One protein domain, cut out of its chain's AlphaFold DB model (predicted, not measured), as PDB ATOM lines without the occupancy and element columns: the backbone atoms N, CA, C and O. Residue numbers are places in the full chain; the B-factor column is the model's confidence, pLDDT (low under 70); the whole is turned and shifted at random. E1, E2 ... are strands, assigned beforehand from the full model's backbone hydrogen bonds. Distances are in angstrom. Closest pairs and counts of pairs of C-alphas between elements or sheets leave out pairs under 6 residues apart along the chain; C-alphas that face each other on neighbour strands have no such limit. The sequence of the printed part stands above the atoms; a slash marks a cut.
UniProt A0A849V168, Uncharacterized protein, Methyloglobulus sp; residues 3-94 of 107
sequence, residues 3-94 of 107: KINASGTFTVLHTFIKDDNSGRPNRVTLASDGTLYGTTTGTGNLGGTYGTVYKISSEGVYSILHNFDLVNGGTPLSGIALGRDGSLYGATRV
ATOM      1  N   LYS A   3     -40.690  29.529 -32.877       89.75
ATOM      2  CA  LYS A   3     -41.211  30.288 -31.737       89.75
ATOM      3  C   LYS A   3     -40.248  30.167 -30.561       89.75
ATOM      4  O   LYS A   3     -39.549  29.164 -30.433       89.75
ATOM      5  N   ILE A   4     -40.228  31.184 -29.714       94.06
ATOM      6  CA  ILE A   4     -39.528  31.174 -28.433       94.06
ATOM      7  C   ILE A   4     -40.468  31.763 -27.382       94.06
ATOM      8  O   ILE A   4     -41.110  32.781 -27.637       94.06
ATOM      9  N   ASN A   5     -40.626  31.092 -26.243       93.81
ATOM     10  CA  ASN A   5     -41.440  31.620 -25.145       93.81
ATOM     11  C   ASN A   5     -40.617  32.566 -24.249       93.81
ATOM     12  O   ASN A   5     -39.399  32.669 -24.389       93.81
ATOM     13  N   ALA A   6     -41.276  33.246 -23.305       96.19
ATOM     14  CA  ALA A   6     -40.617  34.193 -22.399       96.19
ATOM     15  C   ALA A   6     -39.532  33.548 -21.511       96.19
ATOM     16  O   ALA A   6     -38.621  34.237 -21.066       96.19
ATOM     17  N   SER A   7     -39.601  32.232 -21.285       97.12
ATOM     18  CA  SER A   7     -38.578  31.466 -20.565       97.12
ATOM     19  C   SER A   7     -37.442  30.954 -21.463       97.12
ATOM     20  O   SER A   7     -36.575  30.230 -20.985       97.12
ATOM     21  N   GLY A   8     -37.435  31.287 -22.758       96.44
ATOM     22  CA  GLY A   8     -36.368  30.921 -23.693       96.44
ATOM     23  C   GLY A   8     -36.497  29.539 -24.343       96.44
ATOM     24  O   GLY A   8     -35.588  29.113 -25.051       96.44
ATOM     25  N   THR A   9     -37.609  28.822 -24.161       97.19
ATOM     26  CA  THR A   9     -37.853  27.544 -24.842       97.19
ATOM     27  C   THR A   9     -38.044  27.783 -26.336       97.19
ATOM     28  O   THR A   9     -39.078  28.299 -26.765       97.19
ATOM     29  N   PHE A  10     -37.040  27.407 -27.126       95.69
ATOM     30  CA  PHE A  10     -37.047  27.493 -28.581       95.69
ATOM     31  C   PHE A  10     -37.740  26.276 -29.207       95.69
ATOM     32  O   PHE A  10     -37.525  25.137 -28.798       95.69
ATOM     33  N   THR A  11     -38.561  26.501 -30.228       93.44
ATOM     34  CA  THR A  11     -39.230  25.441 -30.991       93.44
ATOM     35  C   THR A  11     -39.197  25.772 -32.474       93.44
ATOM     36  O   THR A  11     -39.640  26.848 -32.886       93.44
ATOM     37  N   VAL A  12     -38.717  24.836 -33.290       92.75
ATOM     38  CA  VAL A  12     -38.815  24.931 -34.750       92.75
ATOM     39  C   VAL A  12     -40.239  24.574 -35.161       92.75
ATOM     40  O   VAL A  12     -40.734  23.509 -34.809       92.75
ATOM     41  N   LEU A  13     -40.896  25.472 -35.894       91.81
ATOM     42  CA  LEU A  13     -42.250  25.257 -36.411       91.81
ATOM     43  C   LEU A  13     -42.236  24.744 -37.851       91.81
ATOM     44  O   LEU A  13     -43.086  23.959 -38.241       91.81
ATOM     45  N   HIS A  14     -41.280  25.209 -38.653       90.75
ATOM     46  CA  HIS A  14     -41.125  24.775 -40.038       90.75
ATOM     47  C   HIS A  14     -39.728  25.128 -40.546       90.75
ATOM     48  O   HIS A  14     -39.224  26.217 -40.250       90.75
ATOM     49  N   THR A  15     -39.128  24.255 -41.344       89.56
ATOM     50  CA  THR A  15     -37.859  24.517 -42.028       89.56
ATOM     51  C   THR A  15     -38.146  24.641 -43.513       89.56
ATOM     52  O   THR A  15     -38.528  23.659 -44.134       89.56
ATOM     53  N   PHE A  16     -37.948  25.842 -44.052       85.19
ATOM     54  CA  PHE A  16     -38.080  26.109 -45.481       85.19
ATOM     55  C   PHE A  16     -36.848  25.540 -46.190       85.19
ATOM     56  O   PHE A  16     -35.728  25.992 -45.927       85.19
ATOM     57  N   ILE A  17     -37.037  24.528 -47.032       79.69
ATOM     58  CA  ILE A  17     -35.966  23.888 -47.809       79.69
ATOM     59  C   ILE A  17     -36.135  24.199 -49.299       79.69
ATOM     60  O   ILE A  17     -37.135  24.749 -49.721       79.69
ATOM     61  N   LYS A  18     -35.138  23.918 -50.139       66.38
ATOM     62  CA  LYS A  18     -35.247  24.235 -51.576       66.38
ATOM     63  C   LYS A  18     -36.336  23.403 -52.279       66.38
ATOM     64  O   LYS A  18     -36.947  23.887 -53.229       66.38
ATOM     65  N   ASP A  19     -36.565  22.182 -51.803       65.38
ATOM     66  CA  ASP A  19     -37.353  21.163 -52.506       65.38
ATOM     67  C   ASP A  19     -38.853  21.190 -52.169       65.38
ATOM     68  O   ASP A  19     -39.647  20.525 -52.824       65.38
ATOM     69  N   ASP A  20     -39.274  21.980 -51.179       63.94
ATOM     70  CA  ASP A  20     -40.682  22.107 -50.764       63.94
ATOM     71  C   ASP A  20     -41.447  23.187 -51.558       63.94
ATOM     72  O   ASP A  20     -42.566  23.565 -51.202       63.94
ATOM     73  N   ASN A  21     -40.826  23.711 -52.623       63.66
ATOM     74  CA  ASN A  21     -41.349  24.798 -53.445       63.66
ATOM     75  C   ASN A  21     -41.734  26.044 -52.610       63.66
ATOM     76  O   ASN A  21     -42.545  26.873 -53.033       63.66
ATOM     77  N   SER A  22     -41.155  26.200 -51.417       67.44
ATOM     78  CA  SER A  22     -41.565  27.241 -50.489       67.44
ATOM     79  C   SER A  22     -40.883  28.567 -50.761       67.44
ATOM     80  O   SER A  22     -41.432  29.564 -50.350       67.44
ATOM     81  N   GLY A  23     -39.778  28.665 -51.506       77.94
ATOM     82  CA  GLY A  23     -39.100  29.955 -51.730       77.94
ATOM     83  C   GLY A  23     -38.420  30.499 -50.464       77.94
ATOM     84  O   GLY A  23     -38.100  29.746 -49.550       77.94
ATOM     85  N   ARG A  24     -38.136  31.810 -50.396       86.06
ATOM     86  CA  ARG A  24     -37.502  32.413 -49.200       86.06
ATOM     87  C   ARG A  24     -38.570  33.014 -48.283       86.06
ATOM     88  O   ARG A  24     -39.291  33.898 -48.743       86.06
ATOM     89  N   PRO A  25     -38.691  32.593 -47.015       87.69
ATOM     90  CA  PRO A  25     -39.709  33.127 -46.116       87.69
ATOM     91  C   PRO A  25     -39.508  34.619 -45.841       87.69
ATOM     92  O   PRO A  25     -38.382  35.083 -45.672       87.69
ATOM     93  N   ASN A  26     -40.618  35.351 -45.783       86.62
ATOM     94  CA  ASN A  26     -40.665  36.792 -45.558       86.62
ATOM     95  C   ASN A  26     -41.323  37.119 -44.199       86.62
ATOM     96  O   ASN A  26     -41.385  36.264 -43.309       86.62
ATOM     97  N   ARG A  27     -41.799  38.359 -44.005       87.88
ATOM     98  CA  ARG A  27     -42.463  38.786 -42.757       87.88
ATOM     99  C   ARG A  27     -43.673  37.898 -42.427       87.88
ATOM    100  O   ARG A  27     -44.494  37.610 -43.293       87.88
ATOM    101  N   VAL A  28     -43.800  37.537 -41.151       92.31
ATOM    102  CA  VAL A  28     -44.926  36.768 -40.604       92.31
ATOM    103  C   VAL A  28     -45.923  37.683 -39.889       92.31
ATOM    104  O   VAL A  28     -45.549  38.726 -39.346       92.31
ATOM    105  N   THR A  29     -47.186  37.271 -39.876       94.56
ATOM    106  CA  THR A  29     -48.292  37.918 -39.171       94.56
ATOM    107  C   THR A  29     -48.958  36.904 -38.258       94.56
ATOM    108  O   THR A  29     -49.294  35.810 -38.699       94.56
ATOM    109  N   LEU A  30     -49.129  37.259 -36.988       94.00
ATOM    110  CA  LEU A  30     -49.802  36.429 -35.995       94.00
ATOM    111  C   LEU A  30     -51.269  36.854 -35.891       94.00
ATOM    112  O   LEU A  30     -51.551  38.028 -35.651       94.00
ATOM    113  N   ALA A  31     -52.181  35.905 -36.073       93.75
ATOM    114  CA  ALA A  31     -53.605  36.093 -35.840       93.75
ATOM    115  C   ALA A  31     -53.972  35.879 -34.364       93.75
ATOM    116  O   ALA A  31     -53.216  35.294 -33.586       93.75
ATOM    117  N   SER A  32     -55.153  36.361 -33.973       92.62
ATOM    118  CA  SER A  32     -55.659  36.259 -32.597       92.62
ATOM    119  C   SER A  32     -55.937  34.824 -32.147       92.62
ATOM    120  O   SER A  32     -55.959  34.561 -30.950       92.62
ATOM    121  N   ASP A  33     -56.152  33.909 -33.092       92.00
ATOM    122  CA  ASP A  33     -56.332  32.475 -32.850       92.00
ATOM    123  C   ASP A  33     -54.997  31.722 -32.671       92.00
ATOM    124  O   ASP A  33     -54.993  30.525 -32.406       92.00
ATOM    125  N   GLY A  34     -53.856  32.409 -32.802       92.56
ATOM    126  CA  GLY A  34     -52.529  31.803 -32.730       92.56
ATOM    127  C   GLY A  34     -51.988  31.290 -34.068       92.56
ATOM    128  O   GLY A  34     -50.842  30.837 -34.114       92.56
ATOM    129  N   THR A  35     -52.754  31.392 -35.160       95.56
ATOM    130  CA  THR A  35     -52.289  31.029 -36.503       95.56
ATOM    131  C   THR A  35     -51.274  32.057 -37.010       95.56
ATOM    132  O   THR A  35     -51.491  33.269 -36.967       95.56
ATOM    133  N   LEU A  36     -50.144  31.578 -37.528       95.19
ATOM    134  CA  LEU A  36     -49.142  32.397 -38.204       95.19
ATOM    135  C   LEU A  36     -49.393  32.373 -39.709       95.19
ATOM    136  O   LEU A  36     -49.445  31.301 -40.300       95.19
ATOM    137  N   TYR A  37     -49.467  33.536 -40.341       95.38
ATOM    138  CA  TYR A  37     -49.569  33.689 -41.791       95.38
ATOM    139  C   TYR A  37     -48.314  34.347 -42.331       95.38
ATOM    140  O   TYR A  37     -47.782  35.282 -41.730       95.38
ATOM    141  N   GLY A  38     -47.848  33.904 -43.488       93.50
ATOM    142  CA  GLY A  38     -46.692  34.518 -44.114       93.50
ATOM    143  C   GLY A  38     -46.679  34.331 -45.614       93.50
ATOM    144  O   GLY A  38     -47.453  33.563 -46.188       93.50
ATOM    145  N   THR A  39     -45.772  35.066 -46.237       92.38
ATOM    146  CA  THR A  39     -45.435  34.890 -47.640       92.38
ATOM    147  C   THR A  39     -44.008  34.414 -47.784       92.38
ATOM    148  O   THR A  39     -43.169  34.578 -46.889       92.38
ATOM    149  N   THR A  40     -43.719  33.846 -48.941       89.69
ATOM    150  CA  THR A  40     -42.353  33.601 -49.366       89.69
ATOM    151  C   THR A  40     -42.059  34.322 -50.669       89.69
ATOM    152  O   THR A  40     -42.898  34.398 -51.564       89.69
ATOM    153  N   THR A  41     -40.854  34.865 -50.808       87.00
ATOM    154  CA  THR A  41     -40.408  35.394 -52.094       87.00
ATOM    155  C   THR A  41     -40.041  34.240 -53.010       87.00
ATOM    156  O   THR A  41     -39.282  33.347 -52.614       87.00
ATOM    157  N   GLY A  42     -40.514  34.307 -54.251       79.56
ATOM    158  CA  GLY A  42     -40.047  33.423 -55.308       79.56
ATOM    159  C   GLY A  42     -38.537  33.498 -55.534       79.56
ATOM    160  O   GLY A  42     -37.895  34.498 -55.204       79.56
ATOM    161  N   THR A  43     -37.967  32.448 -56.121       74.94
ATOM    162  CA  THR A  43     -36.553  32.412 -56.525       74.94
ATOM    163  C   THR A  43     -36.304  33.080 -57.878       74.94
ATOM    164  O   THR A  43     -35.151  33.338 -58.207       74.94
ATOM    165  N   GLY A  44     -37.362  33.402 -58.634       62.00
ATOM    166  CA  GLY A  44     -37.298  34.245 -59.836       62.00
ATOM    167  C   GLY A  44     -36.676  33.594 -61.078       62.00
ATOM    168  O   GLY A  44     -36.569  34.253 -62.106       62.00
ATOM    169  N   ASN A  45     -36.295  32.316 -61.010       59.69
ATOM    170  CA  ASN A  45     -35.644  31.595 -62.108       59.69
ATOM    171  C   ASN A  45     -36.648  30.710 -62.866       59.69
ATOM    172  O   ASN A  45     -37.635  30.257 -62.287       59.69
ATOM    173  N   LEU A  46     -36.385  30.422 -64.146       54.59
ATOM    174  CA  LEU A  46     -37.165  29.458 -64.935       54.59
ATOM    175  C   LEU A  46     -37.081  28.071 -64.271       54.59
ATOM    176  O   LEU A  46     -35.994  27.506 -64.160       54.59
ATOM    177  N   GLY A  47     -38.213  27.561 -63.777       59.25
ATOM    178  CA  GLY A  47     -38.296  26.330 -62.974       59.25
ATOM    179  C   GLY A  47     -38.215  26.534 -61.453       59.25
ATOM    180  O   GLY A  47     -38.160  25.560 -60.709       59.25
ATOM    181  N   GLY A  48     -38.177  27.785 -60.984       67.62
ATOM    182  CA  GLY A  48     -38.228  28.157 -59.572       67.62
ATOM    183  C   GLY A  48     -39.637  28.489 -59.071       67.62
ATOM    184  O   GLY A  48     -40.605  28.494 -59.825       67.62
ATOM    185  N   THR A  49     -39.747  28.808 -57.781       78.44
ATOM    186  CA  THR A  49     -41.008  29.241 -57.160       78.44
ATOM    187  C   THR A  49     -41.237  30.720 -57.453       78.44
ATOM    188  O   THR A  49     -40.279  31.498 -57.499       78.44
ATOM    189  N   TYR A  50     -42.491  31.153 -57.576       85.50
ATOM    190  CA  TYR A  50     -42.828  32.582 -57.666       85.50
ATOM    191  C   TYR A  50     -43.265  33.175 -56.326       85.50
ATOM    192  O   TYR A  50     -43.555  34.366 -56.229       85.50
ATOM    193  N   GLY A  51     -43.196  32.370 -55.269       88.44
ATOM    194  CA  GLY A  51     -43.618  32.711 -53.923       88.44
ATOM    195  C   GLY A  51     -44.934  32.038 -53.570       88.44
ATOM    196  O   GLY A  51     -45.694  31.613 -54.442       88.44
ATOM    197  N   THR A  52     -45.206  31.950 -52.279       89.81
ATOM    198  CA  THR A  52     -46.426  31.345 -51.753       89.81
ATOM    199  C   THR A  52     -47.033  32.219 -50.668       89.81
ATOM    200  O   THR A  52     -46.358  33.063 -50.072       89.81
ATOM    201  N   VAL A  53     -48.323  32.016 -50.417       92.50
ATOM    202  CA  VAL A  53     -48.977  32.376 -49.159       92.50
ATOM    203  C   VAL A  53     -49.112  31.089 -48.362       92.50
ATOM    204  O   VAL A  53     -49.629  30.097 -48.877       92.50
ATOM    205  N   TYR A  54     -48.668  31.092 -47.113       93.19
ATOM    206  CA  TYR A  54     -48.725  29.928 -46.237       93.19
ATOM    207  C   TYR A  54     -49.294  30.299 -44.866       93.19
ATOM    208  O   TYR A  54     -49.328  31.472 -44.474       93.19
ATOM    209  N   LYS A  55     -49.707  29.276 -44.120       95.06
ATOM    210  CA  LYS A  55     -50.031  29.377 -42.698       95.06
ATOM    211  C   LYS A  55     -49.330  28.299 -41.877       95.06
ATOM    212  O   LYS A  55     -48.990  27.243 -42.404       95.06
ATOM    213  N   ILE A  56     -49.150  28.565 -40.587       95.19
ATOM    214  CA  ILE A  56     -48.812  27.579 -39.561       95.19
ATOM    215  C   ILE A  56     -49.853  27.690 -38.450       95.19
ATOM    216  O   ILE A  56     -50.002  28.766 -37.873       95.19
ATOM    217  N   SER A  57     -50.574  26.606 -38.167       94.94
ATOM    218  CA  SER A  57     -51.570  26.587 -37.086       94.94
ATOM    219  C   SER A  57     -50.919  26.706 -35.700       94.94
ATOM    220  O   SER A  57     -49.706  26.525 -35.555       94.94
ATOM    221  N   SER A  58     -51.714  26.965 -34.659       89.06
ATOM    222  CA  SER A  58     -51.259  26.961 -33.257       89.06
ATOM    223  C   SER A  58     -50.571  25.652 -32.846       89.06
ATOM    224  O   SER A  58     -49.651  25.658 -32.024       89.06
ATOM    225  N   GLU A  59     -50.973  24.541 -33.463       89.50
ATOM    226  CA  GLU A  59     -50.423  23.194 -33.263       89.50
ATOM    227  C   GLU A  59     -49.137  22.948 -34.070       89.50
ATOM    228  O   GLU A  59     -48.505  21.907 -33.920       89.50
ATOM    229  N   GLY A  60     -48.718  23.900 -34.911       90.00
ATOM    230  CA  GLY A  60     -47.493  23.812 -35.707       90.00
ATOM    231  C   GLY A  60     -47.668  23.199 -37.097       90.00
ATOM    232  O   GLY A  60     -46.672  22.888 -37.745       90.00
ATOM    233  N   VAL A  61     -48.899  23.037 -37.592       93.06
ATOM    234  CA  VAL A  61     -49.140  22.449 -38.920       93.06
ATOM    235  C   VAL A  61     -48.921  23.494 -40.014       93.06
ATOM    236  O   VAL A  61     -49.684  24.454 -40.113       93.06
ATOM    237  N   TYR A  62     -47.898  23.297 -40.852       92.94
ATOM    238  CA  TYR A  62     -47.635  24.125 -42.035       92.94
ATOM    239  C   TYR A  62     -48.586  23.777 -43.189       92.94
ATOM    240  O   TYR A  62     -48.834  22.608 -43.482       92.94
ATOM    241  N   SER A  63     -49.117  24.789 -43.872       93.19
ATOM    242  CA  SER A  63     -49.977  24.616 -45.046       93.19
ATOM    243  C   SER A  63     -49.772  25.742 -46.050       93.19
ATOM    244  O   SER A  63     -49.702  26.910 -45.669       93.19
ATOM    245  N   ILE A  64     -49.752  25.405 -47.337       92.12
ATOM    246  CA  ILE A  64     -49.775  26.394 -48.418       92.12
ATOM    247  C   ILE A  64     -51.233  26.765 -48.702       92.12
ATOM    248  O   ILE A  64     -52.075  25.893 -48.898       92.12
ATOM    249  N   LEU A  65     -51.521  28.063 -48.710       93.19
ATOM    250  CA  LEU A  65     -52.828  28.625 -49.052       93.19
ATOM    251  C   LEU A  65     -52.894  29.048 -50.520       93.19
ATOM    252  O   LEU A  65     -53.949  28.958 -51.139       93.19
ATOM    253  N   HIS A  66     -51.773  29.512 -51.076       91.12
ATOM    254  CA  HIS A  66     -51.696  29.938 -52.468       91.12
ATOM    255  C   HIS A  66     -50.271  29.803 -53.007       91.12
ATOM    256  O   HIS A  66     -49.312  30.125 -52.304       91.12
ATOM    257  N   ASN A  67     -50.141  29.375 -54.262       88.88
ATOM    258  CA  ASN A  67     -48.891  29.403 -55.017       88.88
ATOM    259  C   ASN A  67     -49.030  30.436 -56.132       88.88
ATOM    260  O   ASN A  67     -49.958  30.342 -56.932       88.88
ATOM    261  N   PHE A  68     -48.104  31.387 -56.188       87.56
ATOM    262  CA  PHE A  68     -48.036  32.348 -57.280       87.56
ATOM    263  C   PHE A  68     -47.445  31.697 -58.543       87.56
ATOM    264  O   PHE A  68     -46.624  30.782 -58.448       87.56
ATOM    265  N   ASP A  69     -47.830  32.191 -59.723       85.19
ATOM    266  CA  ASP A  69     -47.508  31.607 -61.039       85.19
ATOM    267  C   ASP A  69     -47.063  32.646 -62.094       85.19
ATOM    268  O   ASP A  69     -47.092  32.366 -63.289       85.19
ATOM    269  N   LEU A  70     -46.661  33.853 -61.665       80.69
ATOM    270  CA  LEU A  70     -46.392  35.057 -62.481       80.69
ATOM    271  C   LEU A  70     -47.612  35.689 -63.155       80.69
ATOM    272  O   LEU A  70     -47.602  36.905 -63.355       80.69
ATOM    273  N   VAL A  71     -48.645  34.911 -63.473       81.38
ATOM    274  CA  VAL A  71     -49.894  35.407 -64.067       81.38
ATOM    275  C   VAL A  71     -50.738  36.095 -62.998       81.38
ATOM    276  O   VAL A  71     -51.169  37.230 -63.173       81.38
ATOM    277  N   ASN A  72     -50.893  35.445 -61.848       78.69
ATOM    278  CA  ASN A  72     -51.676  35.917 -60.708       78.69
ATOM    279  C   ASN A  72     -50.831  36.703 -59.689       78.69
ATOM    280  O   ASN A  72     -51.225  36.887 -58.539       78.69
ATOM    281  N   GLY A  73     -49.650  37.163 -60.110       84.06
ATOM    282  CA  GLY A  73     -48.656  37.797 -59.252       84.06
ATOM    283  C   GLY A  73     -47.462  36.897 -58.972       84.06
ATOM    284  O   GLY A  73     -47.408  35.732 -59.357       84.06
ATOM    285  N   GLY A  74     -46.464  37.479 -58.325       86.00
ATOM    286  CA  GLY A  74     -45.231  36.828 -57.930       86.00
ATOM    287  C   GLY A  74     -44.397  37.734 -57.033       86.00
ATOM    288  O   GLY A  74     -44.639  38.939 -56.900       86.00
ATOM    289  N   THR A  75     -43.413  37.122 -56.385       85.00
ATOM    290  CA  THR A  75     -42.435  37.783 -55.519       85.00
ATOM    291  C   THR A  75     -43.112  38.704 -54.489       85.00
ATOM    292  O   THR A  75     -42.909  39.919 -54.523       85.00
ATOM    293  N   PRO A  76     -43.945  38.170 -53.575       86.25
ATOM    294  CA  PRO A  76     -44.521  38.970 -52.499       86.25
ATOM    295  C   PRO A  76     -43.403  39.481 -51.578       86.25
ATOM    296  O   PRO A  76     -42.739  38.710 -50.883       86.25
ATOM    297  N   LEU A  77     -43.170  40.795 -51.599       82.81
ATOM    298  CA  LEU A  77     -42.099  41.446 -50.831       82.81
ATOM    299  C   LEU A  77     -42.581  42.029 -49.497       82.81
ATOM    300  O   LEU A  77     -41.758  42.332 -48.636       82.81
ATOM    301  N   SER A  78     -43.891  42.214 -49.328       82.81
ATOM    302  CA  SER A  78     -44.482  42.795 -48.123       82.81
ATOM    303  C   SER A  78     -45.041  41.730 -47.180       82.81
ATOM    304  O   SER A  78     -45.283  40.586 -47.569       82.81
ATOM    305  N   GLY A  79     -45.293  42.138 -45.934       83.44
ATOM    306  CA  GLY A  79     -46.101  41.352 -45.004       83.44
ATOM    307  C   GLY A  79     -47.569  41.265 -45.433       83.44
ATOM    308  O   GLY A  79     -48.011  41.977 -46.338       83.44
ATOM    309  N   ILE A  80     -48.301  40.389 -44.749       91.06
ATOM    310  CA  ILE A  80     -49.749  40.198 -44.889       91.06
ATOM    311  C   ILE A  80     -50.466  41.041 -43.828       91.06
ATOM    312  O   ILE A  80     -49.998  41.137 -42.698       91.06
ATOM    313  N   ALA A  81     -51.607  41.629 -44.167       93.88
ATOM    314  CA  ALA A  81     -52.545  42.205 -43.210       93.88
ATOM    315  C   ALA A  81     -53.758  41.282 -43.042       93.88
ATOM    316  O   ALA A  81     -54.243  40.702 -44.013       93.88
ATOM    317  N   LEU A  82     -54.243  41.156 -41.806       94.56
ATOM    318  CA  LEU A  82     -55.446  40.391 -41.483       94.56
ATOM    319  C   LEU A  82     -56.656  41.325 -41.473       94.56
ATOM    320  O   LEU A  82     -56.676  42.308 -40.727       94.56
ATOM    321  N   GLY A  83     -57.657  41.019 -42.293       93.38
ATOM    322  CA  GLY A  83     -58.944  41.698 -42.259       93.38
ATOM    323  C   GLY A  83     -59.841  41.202 -41.141       93.38
ATOM    324  O   GLY A  83     -59.747  40.062 -40.686       93.38
ATOM    325  N   ARG A  84     -60.781  42.057 -40.730       93.19
ATOM    326  CA  ARG A  84     -61.862  41.669 -39.805       93.19
ATOM    327  C   ARG A  84     -62.869  40.702 -40.431       93.19
ATOM    328  O   ARG A  84     -63.629  40.075 -39.708       93.19
ATOM    329  N   ASP A  85     -62.872  40.601 -41.752       93.44
ATOM    330  CA  ASP A  85     -63.657  39.654 -42.539       93.44
ATOM    331  C   ASP A  85     -63.006  38.260 -42.621       93.44
ATOM    332  O   ASP A  85     -63.574  37.352 -43.220       93.44
ATOM    333  N   GLY A  86     -61.820  38.081 -42.027       89.56
ATOM    334  CA  GLY A  86     -61.043  36.845 -42.106       89.56
ATOM    335  C   GLY A  86     -60.169  36.734 -43.360       89.56
ATOM    336  O   GLY A  86     -59.494  35.718 -43.533       89.56
ATOM    337  N   SER A  87     -60.138  37.760 -44.217       95.31
ATOM    338  CA  SER A  87     -59.320  37.774 -45.431       95.31
ATOM    339  C   SER A  87     -57.864  38.158 -45.150       95.31
ATOM    340  O   SER A  87     -57.547  38.895 -44.213       95.31
ATOM    341  N   LEU A  88     -56.964  37.679 -46.010       94.56
ATOM    342  CA  LEU A  88     -55.555  38.065 -46.030       94.56
ATOM    343  C   LEU A  88     -55.330  39.103 -47.131       94.56
ATOM    344  O   LEU A  88     -55.642  38.849 -48.292       94.56
ATOM    345  N   TYR A  89     -54.736  40.241 -46.784       93.75
ATOM    346  CA  TYR A  89     -54.415  41.307 -47.732       93.75
ATOM    347  C   TYR A  89     -52.907  41.451 -47.878       93.75
ATOM    348  O   TYR A  89     -52.169  41.489 -46.895       93.75
ATOM    349  N   GLY A  90     -52.438  41.561 -49.112       91.56
ATOM    350  CA  GLY A  90     -51.026  41.731 -49.423       91.56
ATOM    351  C   GLY A  90     -50.846  42.240 -50.843       91.56
ATOM    352  O   GLY A  90     -51.803  42.316 -51.611       91.56
ATOM    353  N   ALA A  91     -49.612  42.596 -51.186       89.19
ATOM    354  CA  ALA A  91     -49.262  43.058 -52.518       89.19
ATOM    355  C   ALA A  91     -48.203  42.148 -53.141       89.19
ATOM    356  O   ALA A  91     -47.218  41.763 -52.504       89.19
ATOM    357  N   THR A  92     -48.393  41.848 -54.419       88.12
ATOM    358  CA  THR A  92     -47.450  41.100 -55.253       88.12
ATOM    359  C   THR A  92     -47.114  41.910 -56.491       88.12
ATOM    360  O   THR A  92     -47.849  42.820 -56.874       88.12
ATOM    361  N   ARG A  93     -46.007  41.573 -57.150       80.88
ATOM    362  CA  ARG A  93     -45.670  42.138 -58.457       80.88
ATOM    363  C   ARG A  93     -46.066  41.138 -59.529       80.88
ATOM    364  O   ARG A  93     -45.798  39.953 -59.383       80.88
ATOM    365  N   VAL A  94     -46.684  41.598 -60.605       71.44
ATOM    366  CA  VAL A  94     -46.795  40.796 -61.826       71.44
ATOM    367  C   VAL A  94     -45.608  41.146 -62.709       71.44
ATOM    368  O   VAL A  94     -45.286  42.323 -62.885       71.44
TER     369      VAL A  94
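What this domain is: This is residues 3 to 94 of the 107 residues of an uncharacterized protein of Methyloglobulus sp (UniProt A0A849V168). There is little regular structure: a strongly twisted four-strand sheet makes the middle, residues 5 to 10 stick out at one end, and the long unnamed stretch 68 to 94 runs past edge strand E2. The 92 printed residues, with no named helix and strands E1 to E5 in chain order, are all strand by class, with 27 in named elements. The sheet, E2 - E3 - E4 - E5, is antiparallel. The whole is compact, radius of gyration of the C-alphas 13.7 A, spanning 44 by 32 by 18 A.

Where its parts are: E1, residues 10 to 12, begins at C-alpha 10 (-37.047, 27.493, -28.581). E2 is residues 24 to 30, 18.5 A; E3, 36 to 41, 16.7 A; E4, 52 to 56; E5, 62 to 67, ends at C-alpha 67 (-48.891, 29.403, -55.017).

How they stand to each other: E1 is apart from E2 to E5. These form a meander, each strand the antiparallel neighbour of the one before. Within hydrogen-bond range are N 26 and O 39, 2.9 A, in hairpin E2 and E3; N 38 and O 54, 3.0 A, in hairpin E3 and E4; N 55 and O 63, 2.8 A, in hairpin E4 and E5.

The domain as a whole: The printed part has no cut; the link E1 to E2 is long. pLDDT is under 70 at residues 18 to 22 and 44 to 48.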